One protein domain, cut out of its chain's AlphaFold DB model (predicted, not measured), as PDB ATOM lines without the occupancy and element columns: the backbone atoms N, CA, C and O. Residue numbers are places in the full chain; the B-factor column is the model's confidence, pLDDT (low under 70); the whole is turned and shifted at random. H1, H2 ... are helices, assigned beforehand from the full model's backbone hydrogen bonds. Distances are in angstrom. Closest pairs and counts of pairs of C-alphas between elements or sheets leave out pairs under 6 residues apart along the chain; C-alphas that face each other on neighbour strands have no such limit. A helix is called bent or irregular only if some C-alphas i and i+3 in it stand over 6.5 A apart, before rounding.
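Overview. This is residues 161 to 240 and 267 to 309 of the 309 residues of an uncharacterized protein of Motiliproteus sp. MSK22-1 (UniProt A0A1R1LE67). The longest helix, H4, crosses H2 of a three-helix bundle, H1, H2 and H3, whose centres make a triangle; H5 and H6 form a second, crossed pair near the Ser 174 end of H1. The printed part has 123 residues with six named helices, H1 to H6 in chain order, and no named strand: all helix. The bundle is up and down, each helix running against the one before. The whole is compact, with a radius of gyration of the C-alphas of 14.5 A and spans of 44 by 41 by 25 A.

Along the chain. H4, residues 216 to 232, is 24.5 A long and begins at C-alpha 216 (280.256, 242.125, 263.383). H2 is residues 177 to 190, 20.2 A; H1, residues 161 to 174, begins at C-alpha 161 (258.841, 256.230, 261.906); H3 is residues 198 to 210. H5 is residues 269 to 276; it is only just irregular, C-alphas 271 and 274 being 6.6 A apart. H6, residues 288 to 303, is 21.1 A long and ends at C-alpha 303 (274.775, 261.088, 274.944).

Arrangement. H4 touches H2, the hub, at a steep tilt of 50 degrees; the closest C-alphas, of Met 182 and Ala 222, are 4.6 A apart. H2 forms hairpins with H1, closest C-alphas Gly 167 and Ala 180 at 4.0 A, and with H3, His 184 and Ala 201 at 5.4 A. H6, with residues 292 to 299 alone, touches H5, closest C-alphas Thr 272 and Ala 299 at 5.4 A. H2 and H6 are near each other; H1 and H4 are apart. Every O i to N i+4 pair is within hydrogen-bond range in H1, H2, H3, H4 and H6; H5 has 1 of 4, and 1 of 5 O i to N i+3 pairs.

Size, cuts and confidence. C-alphas 194 and 282, the farthest apart, are 43.6 A apart. Residues 241 to 266 are not printed, a gap of 30.1 A between C-alphas 240 and 267. The link from H5 to H6 is long. Residues 174, 192 to 198 and 267 to 309 have pLDDT under 70.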
ATOM      1  N   LYS A 161     258.527 255.628 263.211       87.12
ATOM      2  CA  LYS A 161     258.841 256.230 261.906       87.12
ATOM      3  C   LYS A 161     259.900 257.318 262.025       87.12
ATOM      4  O   LYS A 161     260.725 257.469 261.137       87.12
ATOM      5  N   ALA A 162     259.934 258.038 263.144       87.38
ATOM      6  CA  ALA A 162     260.952 259.058 263.352       87.38
ATOM      7  C   ALA A 162     262.328 258.422 263.597       87.38
ATOM      8  O   ALA A 162     263.297 258.819 262.956       87.38
ATOM      9  N   LEU A 163     262.383 257.369 264.424       90.25
ATOM     10  CA  LEU A 163     263.588 256.559 264.644       90.25
ATOM     11  C   LEU A 163     264.171 256.031 263.322       90.25
ATOM     12  O   LEU A 163     265.359 256.183 263.049       90.25
ATOM     13  N   PHE A 164     263.332 255.486 262.441       91.19
ATOM     14  CA  PHE A 164     263.796 255.013 261.136       91.19
ATOM     15  C   PHE A 164     264.277 256.135 260.212       91.19
ATOM     16  O   PHE A 164     265.277 255.960 259.515       91.19
ATOM     17  N   GLN A 165     263.583 257.275 260.180       88.88
ATOM     18  CA  GLN A 165     263.984 258.402 259.336       88.88
ATOM     19  C   GLN A 165     265.334 258.978 259.782       88.88
ATOM     20  O   GLN A 165     266.152 259.328 258.930       88.88
ATOM     21  N   ILE A 166     265.622 258.967 261.087       87.25
ATOM     22  CA  ILE A 166     266.951 259.273 261.633       87.25
ATOM     23  C   ILE A 166     267.994 258.279 261.105       87.25
ATOM     24  O   ILE A 166     269.009 258.703 260.554       87.25
ATOM     25  N   GLY A 167     267.737 256.966 261.176       88.88
ATOM     26  CA  GLY A 167     268.655 255.956 260.626       88.88
ATOM     27  C   GLY A 167     268.916 256.136 259.124       88.88
ATOM     28  O   GLY A 167     270.059 256.089 258.659       88.88
ATOM     29  N   LYS A 168     267.873 256.476 258.357       87.19
ATOM     30  CA  LYS A 168     268.007 256.840 256.939       87.19
ATOM     31  C   LYS A 168     268.862 258.084 256.727       87.19
ATOM     32  O   LYS A 168     269.640 258.099 255.773       87.19
ATOM     33  N   ALA A 169     268.719 259.106 257.571       81.19
ATOM     34  CA  ALA A 169     269.533 260.314 257.499       81.19
ATOM     35  C   ALA A 169     271.017 259.984 257.719       81.19
ATOM     36  O   ALA A 169     271.845 260.385 256.900       81.19
ATOM     37  N   PHE A 170     271.345 259.157 258.720       81.00
ATOM     38  CA  PHE A 170     272.721 258.703 258.957       81.00
ATOM     39  C   PHE A 170     273.302 257.921 257.776       81.00
ATOM     40  O   PHE A 170     274.436 258.163 257.356       81.00
ATOM     41  N   ARG A 171     272.510 257.032 257.169       81.50
ATOM     42  CA  ARG A 171     272.944 256.273 255.990       81.50
ATOM     43  C   ARG A 171     273.164 257.167 254.767       81.50
ATOM     44  O   ARG A 171     274.107 256.935 254.015       81.50
ATOM     45  N   LYS A 172     272.275 258.140 254.540       78.56
ATOM     46  CA  LYS A 172     272.226 258.958 253.316       78.56
ATOM     47  C   LYS A 172     273.190 260.141 253.342       78.56
ATOM     48  O   LYS A 172     273.759 260.454 252.303       78.56
ATOM     49  N   TYR A 173     273.310 260.821 254.480       73.88
ATOM     50  CA  TYR A 173     274.043 262.085 254.582       73.88
ATOM     51  C   TYR A 173     275.424 261.911 255.214       73.88
ATOM     52  O   TYR A 173     276.358 262.575 254.781       73.88
ATOM     53  N   SER A 174     275.583 260.960 256.141       66.88
ATOM     54  CA  SER A 174     276.883 260.660 256.759       66.88
ATOM     55  C   SER A 174     277.548 259.370 256.376       66.88
ATOM     56  O   SER A 174     278.704 259.157 256.725       66.88
ATOM     57  N   PHE A 175     276.828 258.489 255.686       73.31
ATOM     58  CA  PHE A 175     277.298 257.135 255.427       73.31
ATOM     59  C   PHE A 175     277.726 256.391 256.709       73.31
ATOM     60  O   PHE A 175     278.437 255.392 256.627       73.31
ATOM     61  N   ASP A 176     277.251 256.843 257.876       80.56
ATOM     62  CA  ASP A 176     277.497 256.229 259.172       80.56
ATOM     63  C   ASP A 176     276.601 255.000 259.309       80.56
ATOM     64  O   ASP A 176     275.442 255.080 259.726       80.56
ATOM     65  N   SER A 177     277.144 253.853 258.915       83.88
ATOM     66  CA  SER A 177     276.426 252.587 258.958       83.88
ATOM     67  C   SER A 177     276.137 252.107 260.386       83.88
ATOM     68  O   SER A 177     275.122 251.450 260.576       83.88
ATOM     69  N   VAL A 178     276.963 252.454 261.384       86.12
ATOM     70  CA  VAL A 178     276.772 252.038 262.791       86.12
ATOM     71  C   VAL A 178     275.608 252.800 263.408       86.12
ATOM     72  O   VAL A 178     274.681 252.190 263.938       86.12
ATOM     73  N   SER A 179     275.607 254.128 263.276       83.88
ATOM     74  CA  SER A 179     274.504 254.968 263.744       83.88
ATOM     75  C   SER A 179     273.218 254.626 262.992       83.88
ATOM     76  O   SER A 179     272.165 254.465 263.606       83.88
ATOM     77  N   ALA A 180     273.285 254.437 261.668       89.62
ATOM     78  CA  ALA A 180     272.127 254.002 260.889       89.62
ATOM     79  C   ALA A 180     271.551 252.672 261.404       89.62
ATOM     80  O   ALA A 180     270.339 252.575 261.603       89.62
ATOM     81  N   TYR A 181     272.412 251.684 261.666       92.69
ATOM     82  CA  TYR A 181     272.015 250.386 262.208       92.69
ATOM     83  C   TYR A 181     271.353 250.530 263.584       92.69
ATOM     84  O   TYR A 181     270.235 250.055 263.775       92.69
ATOM     85  N   MET A 182     271.987 251.259 264.509       92.00
ATOM     86  CA  MET A 182     271.459 251.549 265.848       92.00
ATOM     87  C   MET A 182     270.028 252.105 265.777       92.00
ATOM     88  O   MET A 182     269.117 251.580 266.417       92.00
ATOM     89  N   TRP A 183     269.804 253.150 264.976       90.81
ATOM     90  CA  TRP A 183     268.493 253.793 264.863       90.81
ATOM     91  C   TRP A 183     267.439 252.904 264.189       90.81
ATOM     92  O   TRP A 183     266.265 252.956 264.566       90.81
ATOM     93  N   HIS A 184     267.829 252.061 263.229       92.44
ATOM     94  CA  HIS A 184     266.921 251.077 262.634       92.44
ATOM     95  C   HIS A 184     266.532 249.973 263.625       92.44
ATOM     96  O   HIS A 184     265.353 249.623 263.694       92.44
ATOM     97  N   VAL A 185     267.464 249.501 264.457       92.50
ATOM     98  CA  VAL A 185     267.162 248.564 265.552       92.50
ATOM     99  C   VAL A 185     266.229 249.199 266.579       92.50
ATOM    100  O   VAL A 185     265.236 248.581 266.959       92.50
ATOM    101  N   LEU A 186     266.480 250.447 266.988       90.38
ATOM    102  CA  LEU A 186     265.571 251.171 267.882       90.38
ATOM    103  C   LEU A 186     264.163 251.272 267.285       90.38
ATOM    104  O   LEU A 186     263.188 251.062 268.000       90.38
ATOM    105  N   ALA A 187     264.034 251.535 265.981       90.25
ATOM    106  CA  ALA A 187     262.735 251.539 265.310       90.25
ATOM    107  C   ALA A 187     262.053 250.157 265.354       90.25
ATOM    108  O   ALA A 187     260.861 250.077 265.654       90.25
ATOM    109  N   LEU A 188     262.805 249.076 265.110       88.56
ATOM    110  CA  LEU A 188     262.307 247.696 265.174       88.56
ATOM    111  C   LEU A 188     261.837 247.300 266.579       88.56
ATOM    112  O   LEU A 188     260.804 246.655 266.719       88.56
ATOM    113  N   ARG A 189     262.528 247.747 267.632       88.38
ATOM    114  CA  ARG A 189     262.133 247.489 269.028       88.38
ATOM    115  C   ARG A 189     260.819 248.173 269.431       88.38
ATOM    116  O   ARG A 189     260.239 247.825 270.458       88.38
ATOM    117  N   ARG A 190     260.343 249.164 268.664       83.88
ATOM    118  CA  ARG A 190     259.097 249.900 268.953       83.88
ATOM    119  C   ARG A 190     257.871 249.361 268.244       83.88
ATOM    120  O   ARG A 190     256.763 249.680 268.674       83.88
ATOM    121  N   VAL A 191     258.048 248.574 267.190       74.69
ATOM    122  CA  VAL A 191     256.947 248.012 266.405       74.69
ATOM    123  C   VAL A 191     256.579 246.621 266.925       74.69
ATOM    124  O   VAL A 191     257.446 245.836 267.293       74.69
ATOM    125  N   LYS A 192     255.280 246.309 266.969       67.19
ATOM    126  CA  LYS A 192     254.791 244.938 267.197       67.19
ATOM    127  C   LYS A 192     254.745 244.175 265.867       67.19
ATOM    128  O   LYS A 192     254.709 244.792 264.803       67.19
ATOM    129  N   GLU A 193     254.735 242.845 265.917       51.41
ATOM    130  CA  GLU A 193     254.554 241.999 264.728       51.41
ATOM    131  C   GLU A 193     253.268 242.402 263.965       51.41
ATOM    132  O   GLU A 193     252.262 242.737 264.589       51.41
ATOM    133  N   ASN A 194     253.307 242.407 262.623       50.44
ATOM    134  CA  ASN A 194     252.265 242.886 261.680       50.44
ATOM    135  C   ASN A 194     252.151 244.404 261.429       50.44
ATOM    136  O   ASN A 194     251.165 244.874 260.860       50.44
ATOM    137  N   PHE A 195     253.165 245.185 261.787       59.88
ATOM    138  CA  PHE A 195     253.236 246.603 261.430       59.88
ATOM    139  C   PHE A 195     253.656 246.801 259.965       59.88
ATOM    140  O   PHE A 195     254.646 246.217 259.531       59.88
ATOM    141  N   SER A 196     252.992 247.679 259.200       59.00
ATOM    142  CA  SER A 196     253.390 247.948 257.800       59.00
ATOM    143  C   SER A 196     254.827 248.476 257.708       59.00
ATOM    144  O   SER A 196     255.526 248.240 256.723       59.00
ATOM    145  N   TYR A 197     255.285 249.159 258.760       62.16
ATOM    146  CA  TYR A 197     256.591 249.798 258.782       62.16
ATOM    147  C   TYR A 197     257.746 248.941 259.324       62.16
ATOM    148  O   TYR A 197     258.906 249.267 259.064       62.16
ATOM    149  N   SER A 198     257.464 247.831 260.023       67.88
ATOM    150  CA  SER A 198     258.518 246.923 260.509       67.88
ATOM    151  C   SER A 198     259.348 246.366 259.349       67.88
ATOM    152  O   SER A 198     260.568 246.277 259.456       67.88
ATOM    153  N   GLY A 199     258.708 246.120 258.200       78.62
ATOM    154  CA  GLY A 199     259.378 245.693 256.975       78.62
ATOM    155  C   GLY A 199     260.407 246.701 256.455       78.62
ATOM    156  O   GLY A 199     261.480 246.297 256.027       78.62
ATOM    157  N   PHE A 200     260.152 248.014 256.532       83.88
ATOM    158  CA  PHE A 200     261.132 249.005 256.062       83.88
ATOM    159  C   PHE A 200     262.382 249.038 256.940       83.88
ATOM    160  O   PHE A 200     263.492 249.079 256.410       83.88
ATOM    161  N   ALA A 201     262.209 249.022 258.265       85.25
ATOM    162  CA  ALA A 201     263.329 249.009 259.199       85.25
ATOM    163  C   ALA A 201     264.110 247.686 259.134       85.25
ATOM    164  O   ALA A 201     265.338 247.732 259.116       85.25
ATOM    165  N   SER A 202     263.419 246.547 258.988       88.00
ATOM    166  CA  SER A 202     264.045 245.233 258.773       88.00
ATOM    167  C   SER A 202     264.873 245.237 257.496       88.00
ATOM    168  O   SER A 202     266.075 245.019 257.550       88.00
ATOM    169  N   ASN A 203     264.278 245.644 256.371       89.94
ATOM    170  CA  ASN A 203     264.980 245.714 255.090       89.94
ATOM    171  C   ASN A 203     266.208 246.636 255.143       89.94
ATOM    172  O   ASN A 203     267.182 246.413 254.429       89.94
ATOM    173  N   ALA A 204     266.168 247.701 255.950       90.00
ATOM    174  CA  ALA A 204     267.309 248.593 256.114       90.00
ATOM    175  C   ALA A 204     268.447 247.944 256.917       90.00
ATOM    176  O   ALA A 204     269.608 248.130 256.550       90.00
ATOM    177  N   VAL A 205     268.126 247.173 257.962       92.31
ATOM    178  CA  VAL A 205     269.090 246.340 258.700       92.31
ATOM    179  C   VAL A 205     269.674 245.271 257.775       92.31
ATOM    180  O   VAL A 205     270.888 245.247 257.582       92.31
ATOM    181  N   ASP A 206     268.824 244.500 257.096       92.19
ATOM    182  CA  ASP A 206     269.226 243.438 256.163       92.19
ATOM    183  C   ASP A 206     270.129 243.978 255.044       92.19
ATOM    184  O   ASP A 206     271.128 243.364 254.663       92.19
ATOM    185  N   TYR A 207     269.819 245.169 254.524       90.69
ATOM    186  CA  TYR A 207     270.657 245.852 253.542       90.69
ATOM    187  C   TYR A 207     272.034 246.219 254.108       90.69
ATOM    188  O   TYR A 207     273.045 246.037 253.429       90.69
ATOM    189  N   LEU A 208     272.109 246.755 255.330       89.62
ATOM    190  CA  LEU A 208     273.390 247.122 255.940       89.62
ATOM    191  C   LEU A 208     274.268 245.885 256.159       89.62
ATOM    192  O   LEU A 208     275.444 245.926 255.797       89.62
ATOM    193  N   GLU A 209     273.692 244.788 256.647       91.94
ATOM    194  CA  GLU A 209     274.404 243.525 256.874       91.94
ATOM    195  C   GLU A 209     274.863 242.876 255.563       91.94
ATOM    196  O   GLU A 209     276.041 242.557 255.400       91.94
ATOM    197  N   SER A 210     273.961 242.736 254.587       90.81
ATOM    198  CA  SER A 210     274.269 242.089 253.301       90.81
ATOM    199  C   SER A 210     275.202 242.906 252.407       90.81
ATOM    200  O   SER A 210     275.928 242.338 251.591       90.81
ATOM    201  N   SER A 211     275.226 244.233 252.558       86.38
ATOM    202  CA  SER A 211     276.118 245.108 251.787       86.38
ATOM    203  C   SER A 211     277.576 245.084 252.257       86.38
ATOM    204  O   SER A 211     278.420 245.711 251.617       86.38
ATOM    205  N   GLY A 212     277.886 244.411 253.374       82.25
ATOM    206  CA  GLY A 212     279.223 244.410 253.973       82.25
ATOM    207  C   GLY A 212     279.656 245.777 254.519       82.25
ATOM    208  O   GLY A 212     280.836 245.992 254.780       82.25
ATOM    209  N   ARG A 213     278.714 246.722 254.675       78.06
ATOM    210  CA  ARG A 213     278.973 248.089 255.171       78.06
ATOM    211  C   ARG A 213     279.047 248.174 256.696       78.06
ATOM    212  O   ARG A 213     279.351 249.250 257.211       78.06
ATOM    213  N   VAL A 214     278.735 247.080 257.389       84.81
ATOM    214  CA  VAL A 214     278.916 246.896 258.831       84.81
ATOM    215  C   VAL A 214     279.649 245.582 259.082       84.81
ATOM    216  O   VAL A 214     279.311 244.549 258.504       84.81
ATOM    217  N   SER A 215     280.672 245.626 259.929       90.38
ATOM    218  CA  SER A 215     281.311 244.433 260.490       90.38
ATOM    219  C   SER A 215     280.499 243.863 261.662       90.38
ATOM    220  O   SER A 215     279.543 244.478 262.139       90.38
ATOM    221  N   LYS A 216     280.881 242.684 262.170       90.94
ATOM    222  CA  LYS A 216     280.256 242.125 263.383       90.94
ATOM    223  C   LYS A 216     280.519 243.012 264.601       90.94
ATOM    224  O   LYS A 216     279.645 243.168 265.448       90.94
ATOM    225  N   GLU A 217     281.703 243.610 264.660       89.50
ATOM    226  CA  GLU A 217     282.119 244.551 265.695       89.50
ATOM    227  C   GLU A 217     281.294 245.846 265.626       89.50
ATOM    228  O   GLU A 217     280.831 246.337 266.652       89.50
ATOM    229  N   ASP A 218     281.038 246.354 264.417       87.69
ATOM    230  CA  ASP A 218     280.170 247.515 264.183       87.69
ATOM    231  C   ASP A 218     278.724 247.256 264.624       87.69
ATOM    232  O   ASP A 218     278.097 248.128 265.227       87.69
ATOM    233  N   ILE A 219     278.194 246.059 264.346       90.88
ATOM    234  CA  ILE A 219     276.859 245.647 264.799       90.88
ATOM    235  C   ILE A 219     276.820 245.585 266.328       90.88
ATOM    236  O   ILE A 219     275.907 246.140 266.938       90.88
ATOM    237  N   ALA A 220     277.814 244.954 266.961       89.69
ATOM    238  CA  ALA A 220     277.890 244.873 268.418       89.69
ATOM    239  C   ALA A 220     277.921 246.268 269.064       89.69
ATOM    240  O   ALA A 220     277.216 246.514 270.044       89.69
ATOM    241  N   GLU A 221     278.671 247.203 268.476       85.94
ATOM    242  CA  GLU A 221     278.708 248.590 268.937       85.94
ATOM    243  C   GLU A 221     277.366 249.306 268.726       85.94
ATOM    244  O   GLU A 221     276.874 249.967 269.639       85.94
ATOM    245  N   ALA A 222     276.721 249.137 267.568       88.00
ATOM    246  CA  ALA A 222     275.406 249.717 267.301       88.00
ATOM    247  C   ALA A 222     274.342 249.238 268.305       88.00
ATOM    248  O   ALA A 222     273.525 250.036 268.770       88.00
ATOM    249  N   LEU A 223     274.361 247.951 268.665       92.56
ATOM    250  CA  LEU A 223     273.457 247.374 269.663       92.56
ATOM    251  C   LEU A 223     273.742 247.920 271.066       92.56
ATOM    252  O   LEU A 223     272.811 248.339 271.751       92.56
ATOM    253  N   ARG A 224     275.019 248.011 271.459       88.25
ATOM    254  CA  ARG A 224     275.427 248.618 272.734       88.25
ATOM    255  C   ARG A 224     274.941 250.065 272.850       88.25
ATOM    256  O   ARG A 224     274.460 250.481 273.903       88.25
ATOM    257  N   LEU A 225     275.057 250.835 271.768       83.69
ATOM    258  CA  LEU A 225     274.585 252.218 271.707       83.69
ATOM    259  C   LEU A 225     273.056 252.308 271.782       83.69
ATOM    260  O   LEU A 225     272.536 253.188 272.468       83.69
ATOM    261  N   ALA A 226     272.336 251.398 271.120       87.69
ATOM    262  CA  ALA A 226     270.879 251.322 271.203       87.69
ATOM    263  C   ALA A 226     270.420 251.057 272.645       87.69
ATOM    264  O   ALA A 226     269.557 251.775 273.150       87.69
ATOM    265  N   ASP A 227     271.049 250.099 273.330       87.06
ATOM    266  CA  ASP A 227     270.748 249.771 274.726       87.06
ATOM    267  C   ASP A 227     271.034 250.960 275.661       87.06
ATOM    268  O   ASP A 227     270.217 251.297 276.519       87.06
ATOM    269  N   ALA A 228     272.160 251.655 275.460       83.19
ATOM    270  CA  ALA A 228     272.506 252.852 276.228       83.19
ATOM    271  C   ALA A 228     271.500 253.998 276.016       83.19
ATOM    272  O   ALA A 228     271.109 254.675 276.969       83.19
ATOM    273  N   TRP A 229     271.044 254.203 274.777       83.81
ATOM    274  CA  TRP A 229     270.021 255.199 274.467       83.81
ATOM    275  C   TRP A 229     268.687 254.863 275.146       83.81
ATOM    276  O   TRP A 229     268.066 255.735 275.750       83.81
ATOM    277  N   GLU A 230     268.258 253.600 275.115       84.44
ATOM    278  CA  GLU A 230     267.026 253.163 275.786       84.44
ATOM    279  C   GLU A 230     267.101 253.312 277.306       84.44
ATOM    280  O   GLU A 230     266.129 253.752 277.921       84.44
ATOM    281  N   ALA A 231     268.261 253.014 277.900       82.56
ATOM    282  CA  ALA A 231     268.502 253.213 279.325       82.56
ATOM    283  C   ALA A 231     268.405 254.695 279.725       82.56
ATOM    284  O   ALA A 231     267.841 255.014 280.771       82.56
ATOM    285  N   ARG A 232     268.898 255.609 278.878       80.31
ATOM    286  CA  ARG A 232     268.799 257.059 279.105       80.31
ATOM    287  C   ARG A 232     267.384 257.600 278.892       80.31
ATOM    288  O   ARG A 232     266.976 258.536 279.579       80.31
ATOM    289  N   TYR A 233     266.627 257.025 277.958       81.44
ATOM    290  CA  TYR A 233     265.284 257.481 277.593       81.44
ATOM    291  C   TYR A 233     264.222 256.389 277.827       81.44
ATOM    292  O   TYR A 233     263.541 255.967 276.887       81.44
ATOM    293  N   PRO A 234     263.979 255.965 279.083       81.62
ATOM    294  CA  PRO A 234     263.112 254.823 279.388       81.62
ATOM    295  C   PRO A 234     261.641 255.050 279.005       81.62
ATOM    296  O   PRO A 234     260.906 254.099 278.741       81.62
ATOM    297  N   LYS A 235     261.186 256.310 278.938       80.25
ATOM    298  CA  LYS A 235     259.849 256.649 278.416       80.25
ATOM    299  C   LYS A 235     259.753 256.378 276.912       80.25
ATOM    300  O   LYS A 235     258.768 255.793 276.474       80.25
ATOM    301  N   ALA A 236     260.790 256.747 276.161       79.00
ATOM    302  CA  ALA A 236     260.900 256.501 274.728       79.00
ATOM    303  C   ALA A 236     261.117 255.018 274.406       79.00
ATOM    304  O   ALA A 236     260.827 254.596 273.291       79.00
ATOM    305  N   ALA A 237     261.640 254.241 275.364       79.69
ATOM    306  CA  ALA A 237     261.933 252.817 275.230       79.69
ATOM    307  C   ALA A 237     260.688 251.911 275.207       79.69
ATOM    308  O   ALA A 237     260.753 250.762 274.772       79.69
ATOM    309  N   LYS A 238     259.538 252.420 275.662       80.75
ATOM    310  CA  LYS A 238     258.284 251.660 275.679       80.75
ATOM    311  C   LYS A 238     257.802 251.371 274.256       80.75
ATOM    312  O   LYS A 238     257.994 252.179 273.352       80.75
ATOM    313  N   SER A 239     257.145 250.224 274.064       70.56
ATOM    314  CA  SER A 239     256.546 249.860 272.774       70.56
ATOM    315  C   SER A 239     255.595 250.953 272.295       70.56
ATOM    316  O   SER A 239     254.760 251.415 273.080       70.56
ATOM    317  N   TRP A 240     255.674 251.317 271.016       73.94
ATOM    318  CA  TRP A 240     254.758 252.296 270.449       73.94
ATOM    319  C   TRP A 240     253.375 251.647 270.262       73.94
ATOM    320  O   TRP A 240     253.311 250.536 269.726       73.94
ATOM    321  N   PRO A 267     274.917 273.556 273.107       41.47
ATOM    322  CA  PRO A 267     276.139 273.439 272.328       41.47
ATOM    323  C   PRO A 267     275.719 273.295 270.866       41.47
ATOM    324  O   PRO A 267     275.077 272.318 270.498       41.47
ATOM    325  N   ASP A 268     276.026 274.329 270.085       49.25
ATOM    326  CA  ASP A 268     275.787 274.500 268.652       49.25
ATOM    327  C   ASP A 268     275.455 273.163 267.958       49.25
ATOM    328  O   ASP A 268     276.303 272.271 267.971       49.25
ATOM    329  N   PHE A 269     274.262 272.968 267.367       49.84
ATOM    330  CA  PHE A 269     273.898 271.724 266.646       49.84
ATOM    331  C   PHE A 269     275.024 271.289 265.688       49.84
ATOM    332  O   PHE A 269     275.243 270.097 265.461       49.84
ATOM    333  N   CYS A 270     275.795 272.261 265.186       50.31
ATOM    334  CA  CYS A 270     277.012 272.049 264.422       50.31
ATOM    335  C   CYS A 270     278.112 271.256 265.146       50.31
ATOM    336  O   CYS A 270     278.775 270.441 264.513       50.31
ATOM    337  N   SER A 271     278.318 271.462 266.441       49.00
ATOM    338  CA  SER A 271     279.393 270.871 267.241       49.00
ATOM    339  C   SER A 271     279.275 269.356 267.425       49.00
ATOM    340  O   SER A 271     280.296 268.678 267.427       49.00
ATOM    341  N   THR A 272     278.061 268.798 267.520       53.03
ATOM    342  CA  THR A 272     277.884 267.377 267.884       53.03
ATOM    343  C   THR A 272     277.146 266.565 266.817       53.03
ATOM    344  O   THR A 272     277.698 265.615 266.268       53.03
ATOM    345  N   PHE A 273     275.913 266.932 266.454       54.38
ATOM    346  CA  PHE A 273     275.092 266.132 265.527       54.38
ATOM    347  C   PHE A 273     275.192 266.574 264.063       54.38
ATOM    348  O   PHE A 273     275.168 265.742 263.155       54.38
ATOM    349  N   GLY A 274     275.337 267.874 263.812       58.72
ATOM    350  CA  GLY A 274     275.535 268.422 262.473       58.72
ATOM    351  C   GLY A 274     276.847 267.951 261.852       58.72
ATOM    352  O   GLY A 274     276.874 267.610 260.668       58.72
ATOM    353  N   SER A 275     277.903 267.839 262.663       58.84
ATOM    354  CA  SER A 275     279.181 267.270 262.225       58.84
ATOM    355  C   SER A 275     279.075 265.771 261.938       58.84
ATOM    356  O   SER A 275     279.590 265.321 260.918       58.84
ATOM    357  N   LEU A 276     278.314 265.018 262.744       59.38
ATOM    358  CA  LEU A 276     278.050 263.598 262.491       59.38
ATOM    359  C   LEU A 276     277.316 263.333 261.182       59.38
ATOM    360  O   LEU A 276     277.615 262.350 260.520       59.38
ATOM    361  N   LEU A 277     276.360 264.189 260.814       59.25
ATOM    362  CA  LEU A 277     275.554 264.044 259.601       59.25
ATOM    363  C   LEU A 277     276.144 264.767 258.372       59.25
ATOM    364  O   LEU A 277     275.496 264.800 257.325       59.25
ATOM    365  N   PHE A 278     277.338 265.367 258.489       59.88
ATOM    366  CA  PHE A 278     277.944 266.282 257.500       59.88
ATOM    367  C   PHE A 278     277.009 267.407 257.041       59.88
ATOM    368  O   PHE A 278     277.096 267.905 255.916       59.88
ATOM    369  N   ILE A 279     276.112 267.846 257.922       58.31
ATOM    370  CA  ILE A 279     275.186 268.954 257.660       58.31
ATOM    371  C   ILE A 279     275.843 270.290 258.056       58.31
ATOM    372  O   ILE A 279     275.150 271.280 258.270       58.31
ATOM    373  N   CYS A 280     277.175 270.332 258.175       56.94
ATOM    374  CA  CYS A 280     277.946 271.526 258.512       56.94
ATOM    375  C   CYS A 280     278.957 271.855 257.403       56.94
ATOM    376  O   CYS A 280     279.802 271.013 257.089       56.94
ATOM    377  N   PRO A 281     278.959 273.087 256.858       52.12
ATOM    378  CA  PRO A 281     279.882 273.487 255.792       52.12
ATOM    379  C   PRO A 281     281.368 273.375 256.169       52.12
ATOM    380  O   PRO A 281     282.196 273.104 255.310       52.12
ATOM    381  N   GLN A 282     281.704 273.554 257.450       52.84
ATOM    382  CA  GLN A 282     283.084 273.571 257.952       52.84
ATOM    383  C   GLN A 282     283.777 272.195 257.994       52.84
ATOM    384  O   GLN A 282     284.993 272.135 258.141       52.84
ATOM    385  N   HIS A 283     283.026 271.098 257.828       51.31
ATOM    386  CA  HIS A 283     283.534 269.720 257.906       51.31
ATOM    387  C   HIS A 283     283.383 268.935 256.588       51.31
ATOM    388  O   HIS A 283     283.594 267.727 256.557       51.31
ATOM    389  N   ALA A 284     283.024 269.601 255.485       47.62
ATOM    390  CA  ALA A 284     282.625 268.948 254.234       47.62
ATOM    391  C   ALA A 284     283.775 268.371 253.370       47.62
ATOM    392  O   ALA A 284     283.483 267.738 252.357       47.62
ATOM    393  N   GLU A 285     285.055 268.563 253.723       44.47
ATOM    394  CA  GLU A 285     286.185 268.307 252.800       44.47
ATOM    395  C   GLU A 285     287.279 267.321 253.272       44.47
ATOM    396  O   GLU A 285     288.312 267.217 252.614       44.47
ATOM    397  N   ARG A 286     287.123 266.556 254.365       42.38
ATOM    398  CA  ARG A 286     288.184 265.619 254.820       42.38
ATOM    399  C   ARG A 286     287.659 264.237 255.193       42.38
ATOM    400  O   ARG A 286     286.533 264.122 255.662       42.38
ATOM    401  N   ASP A 287     288.496 263.220 254.954       48.78
ATOM    402  CA  ASP A 287     288.256 261.777 255.127       48.78
ATOM    403  C   ASP A 287     287.190 261.437 256.178       48.78
ATOM    404  O   ASP A 287     287.409 261.451 257.392       48.78
ATOM    405  N   SER A 288     286.005 261.121 255.666       51.44
ATOM    406  CA  SER A 288     284.738 261.154 256.387       51.44
ATOM    407  C   SER A 288     284.596 260.062 257.447       51.44
ATOM    408  O   SER A 288     283.937 260.279 258.457       51.44
ATOM    409  N   TYR A 289     285.217 258.894 257.273       46.41
ATOM    410  CA  TYR A 289     284.953 257.748 258.150       46.41
ATOM    411  C   TYR A 289     285.584 257.873 259.548       46.41
ATOM    412  O   TYR A 289     284.900 257.653 260.547       46.41
ATOM    413  N   ASN A 290     286.867 258.243 259.642       52.53
ATOM    414  CA  ASN A 290     287.563 258.333 260.934       52.53
ATOM    415  C   ASN A 290     287.094 259.543 261.746       52.53
ATOM    416  O   ASN A 290     286.858 259.411 262.943       52.53
ATOM    417  N   ILE A 291     286.849 260.674 261.078       56.41
ATOM    418  CA  ILE A 291     286.285 261.874 261.704       56.41
ATOM    419  C   ILE A 291     284.874 261.587 262.227       56.41
ATOM    420  O   ILE A 291     284.578 261.905 263.372       56.41
ATOM    421  N   VAL A 292     284.016 260.912 261.450       55.19
ATOM    422  CA  VAL A 292     282.697 260.484 261.947       55.19
ATOM    423  C   VAL A 292     282.839 259.555 263.134       55.19
ATOM    424  O   VAL A 292     282.088 259.707 264.080       55.19
ATOM    425  N   LYS A 293     283.786 258.616 263.124       56.53
ATOM    426  CA  LYS A 293     284.001 257.688 264.242       56.53
ATOM    427  C   LYS A 293     284.469 258.400 265.523       56.53
ATOM    428  O   LYS A 293     284.016 258.043 266.611       56.53
ATOM    429  N   GLU A 294     285.329 259.408 265.409       58.22
ATOM    430  CA  GLU A 294     285.784 260.241 266.533       58.22
ATOM    431  C   GLU A 294     284.661 261.149 267.046       58.22
ATOM    432  O   GLU A 294     284.297 261.061 268.218       58.22
ATOM    433  N   LEU A 295     284.005 261.900 266.156       54.84
ATOM    434  CA  LEU A 295     282.833 262.722 266.482       54.84
ATOM    435  C   LEU A 295     281.691 261.889 267.064       54.84
ATOM    436  O   LEU A 295     280.956 262.354 267.925       54.84
ATOM    437  N   ARG A 296     281.547 260.640 266.619       63.84
ATOM    438  CA  ARG A 296     280.596 259.664 267.157       63.84
ATOM    439  C   ARG A 296     280.952 259.316 268.587       63.84
ATOM    440  O   ARG A 296     280.069 259.275 269.432       63.84
ATOM    441  N   THR A 297     282.228 259.088 268.865       54.47
ATOM    442  CA  THR A 297     282.703 258.792 270.217       54.47
ATOM    443  C   THR A 297     282.458 259.981 271.148       54.47
ATOM    444  O   THR A 297     281.927 259.785 272.235       54.47
ATOM    445  N   GLU A 298     282.738 261.208 270.709       52.38
ATOM    446  CA  GLU A 298     282.505 262.436 271.487       52.38
ATOM    447  C   GLU A 298     281.010 262.736 271.682       52.38
ATOM    448  O   GLU A 298     280.544 262.951 272.803       52.38
ATOM    449  N   ALA A 299     280.220 262.659 270.608       53.03
ATOM    450  CA  ALA A 299     278.769 262.809 270.656       53.03
ATOM    451  C   ALA A 299     278.112 261.740 271.528       53.03
ATOM    452  O   ALA A 299     277.158 262.034 272.247       53.03
ATOM    453  N   TYR A 300     278.619 260.506 271.508       55.81
ATOM    454  CA  TYR A 300     278.104 259.444 272.360       55.81
ATOM    455  C   TYR A 300     278.611 259.511 273.791       55.81
ATOM    456  O   TYR A 300     277.862 259.115 274.671       55.81
ATOM    457  N   GLN A 301     279.790 260.066 274.071       48.31
ATOM    458  CA  GLN A 301     280.180 260.426 275.439       48.31
ATOM    459  C   GLN A 301     279.239 261.497 276.007       48.31
ATOM    460  O   GLN A 301     278.816 261.400 277.155       48.31
ATOM    461  N   TYR A 302     278.810 262.453 275.178       45.50
ATOM    462  CA  TYR A 302     277.793 263.443 275.535       45.50
ATOM    463  C   TYR A 302     276.387 262.822 275.699       45.50
ATOM    464  O   TYR A 302     275.653 263.119 276.651       45.50
ATOM    465  N   LEU A 303     276.012 261.878 274.825       43.38
ATOM    466  CA  LEU A 303     274.775 261.088 274.944       43.38
ATOM    467  C   LEU A 303     274.826 260.022 276.058       43.38
ATOM    468  O   LEU A 303     273.770 259.563 276.487       43.38
ATOM    469  N   ALA A 304     276.001 259.685 276.580       38.28
ATOM    470  CA  ALA A 304     276.217 258.787 277.716       38.28
ATOM    471  C   ALA A 304     276.561 259.536 279.017       38.28
ATOM    472  O   ALA A 304     276.951 258.898 279.994       38.28
ATOM    473  N   GLY A 305     276.416 260.870 279.038       38.69
ATOM    474  CA  GLY A 305     276.552 261.680 280.251       38.69
ATOM    475  C   GLY A 305     275.703 261.139 281.413       38.69
ATOM    476  O   GLY A 305     274.745 260.395 281.170       38.69
ATOM    477  N   PRO A 306     276.059 261.475 282.668       28.44
ATOM    478  CA  PRO A 306     275.485 260.845 283.852       28.44
ATOM    479  C   PRO A 306     273.951 260.943 283.850       28.44
ATOM    480  O   PRO A 306     273.401 261.901 283.295       28.44
ATOM    481  N   PRO A 307     273.258 259.937 284.419       31.20
ATOM    482  CA  PRO A 307     271.802 259.893 284.429       31.20
ATOM    483  C   PRO A 307     271.245 261.199 284.994       31.20
ATOM    484  O   PRO A 307     271.777 261.742 285.959       31.20
ATOM    485  N   VAL A 308     270.190 261.709 284.358       36.53
ATOM    486  CA  VAL A 308     269.427 262.836 284.895       36.53
ATOM    487  C   VAL A 308     268.778 262.329 286.183       36.53
ATOM    488  O   VAL A 308     267.910 261.457 286.106       36.53
ATOM    489  N   GLU A 309     269.289 262.795 287.325       30.00
ATOM    490  CA  GLU A 309     268.740 262.530 288.664       30.00
ATOM    491  C   GLU A 309     267.281 262.991 288.792       30.00
ATOM    492  O   GLU A 309     266.926 264.050 288.216       30.00
TER     493      GLU A 309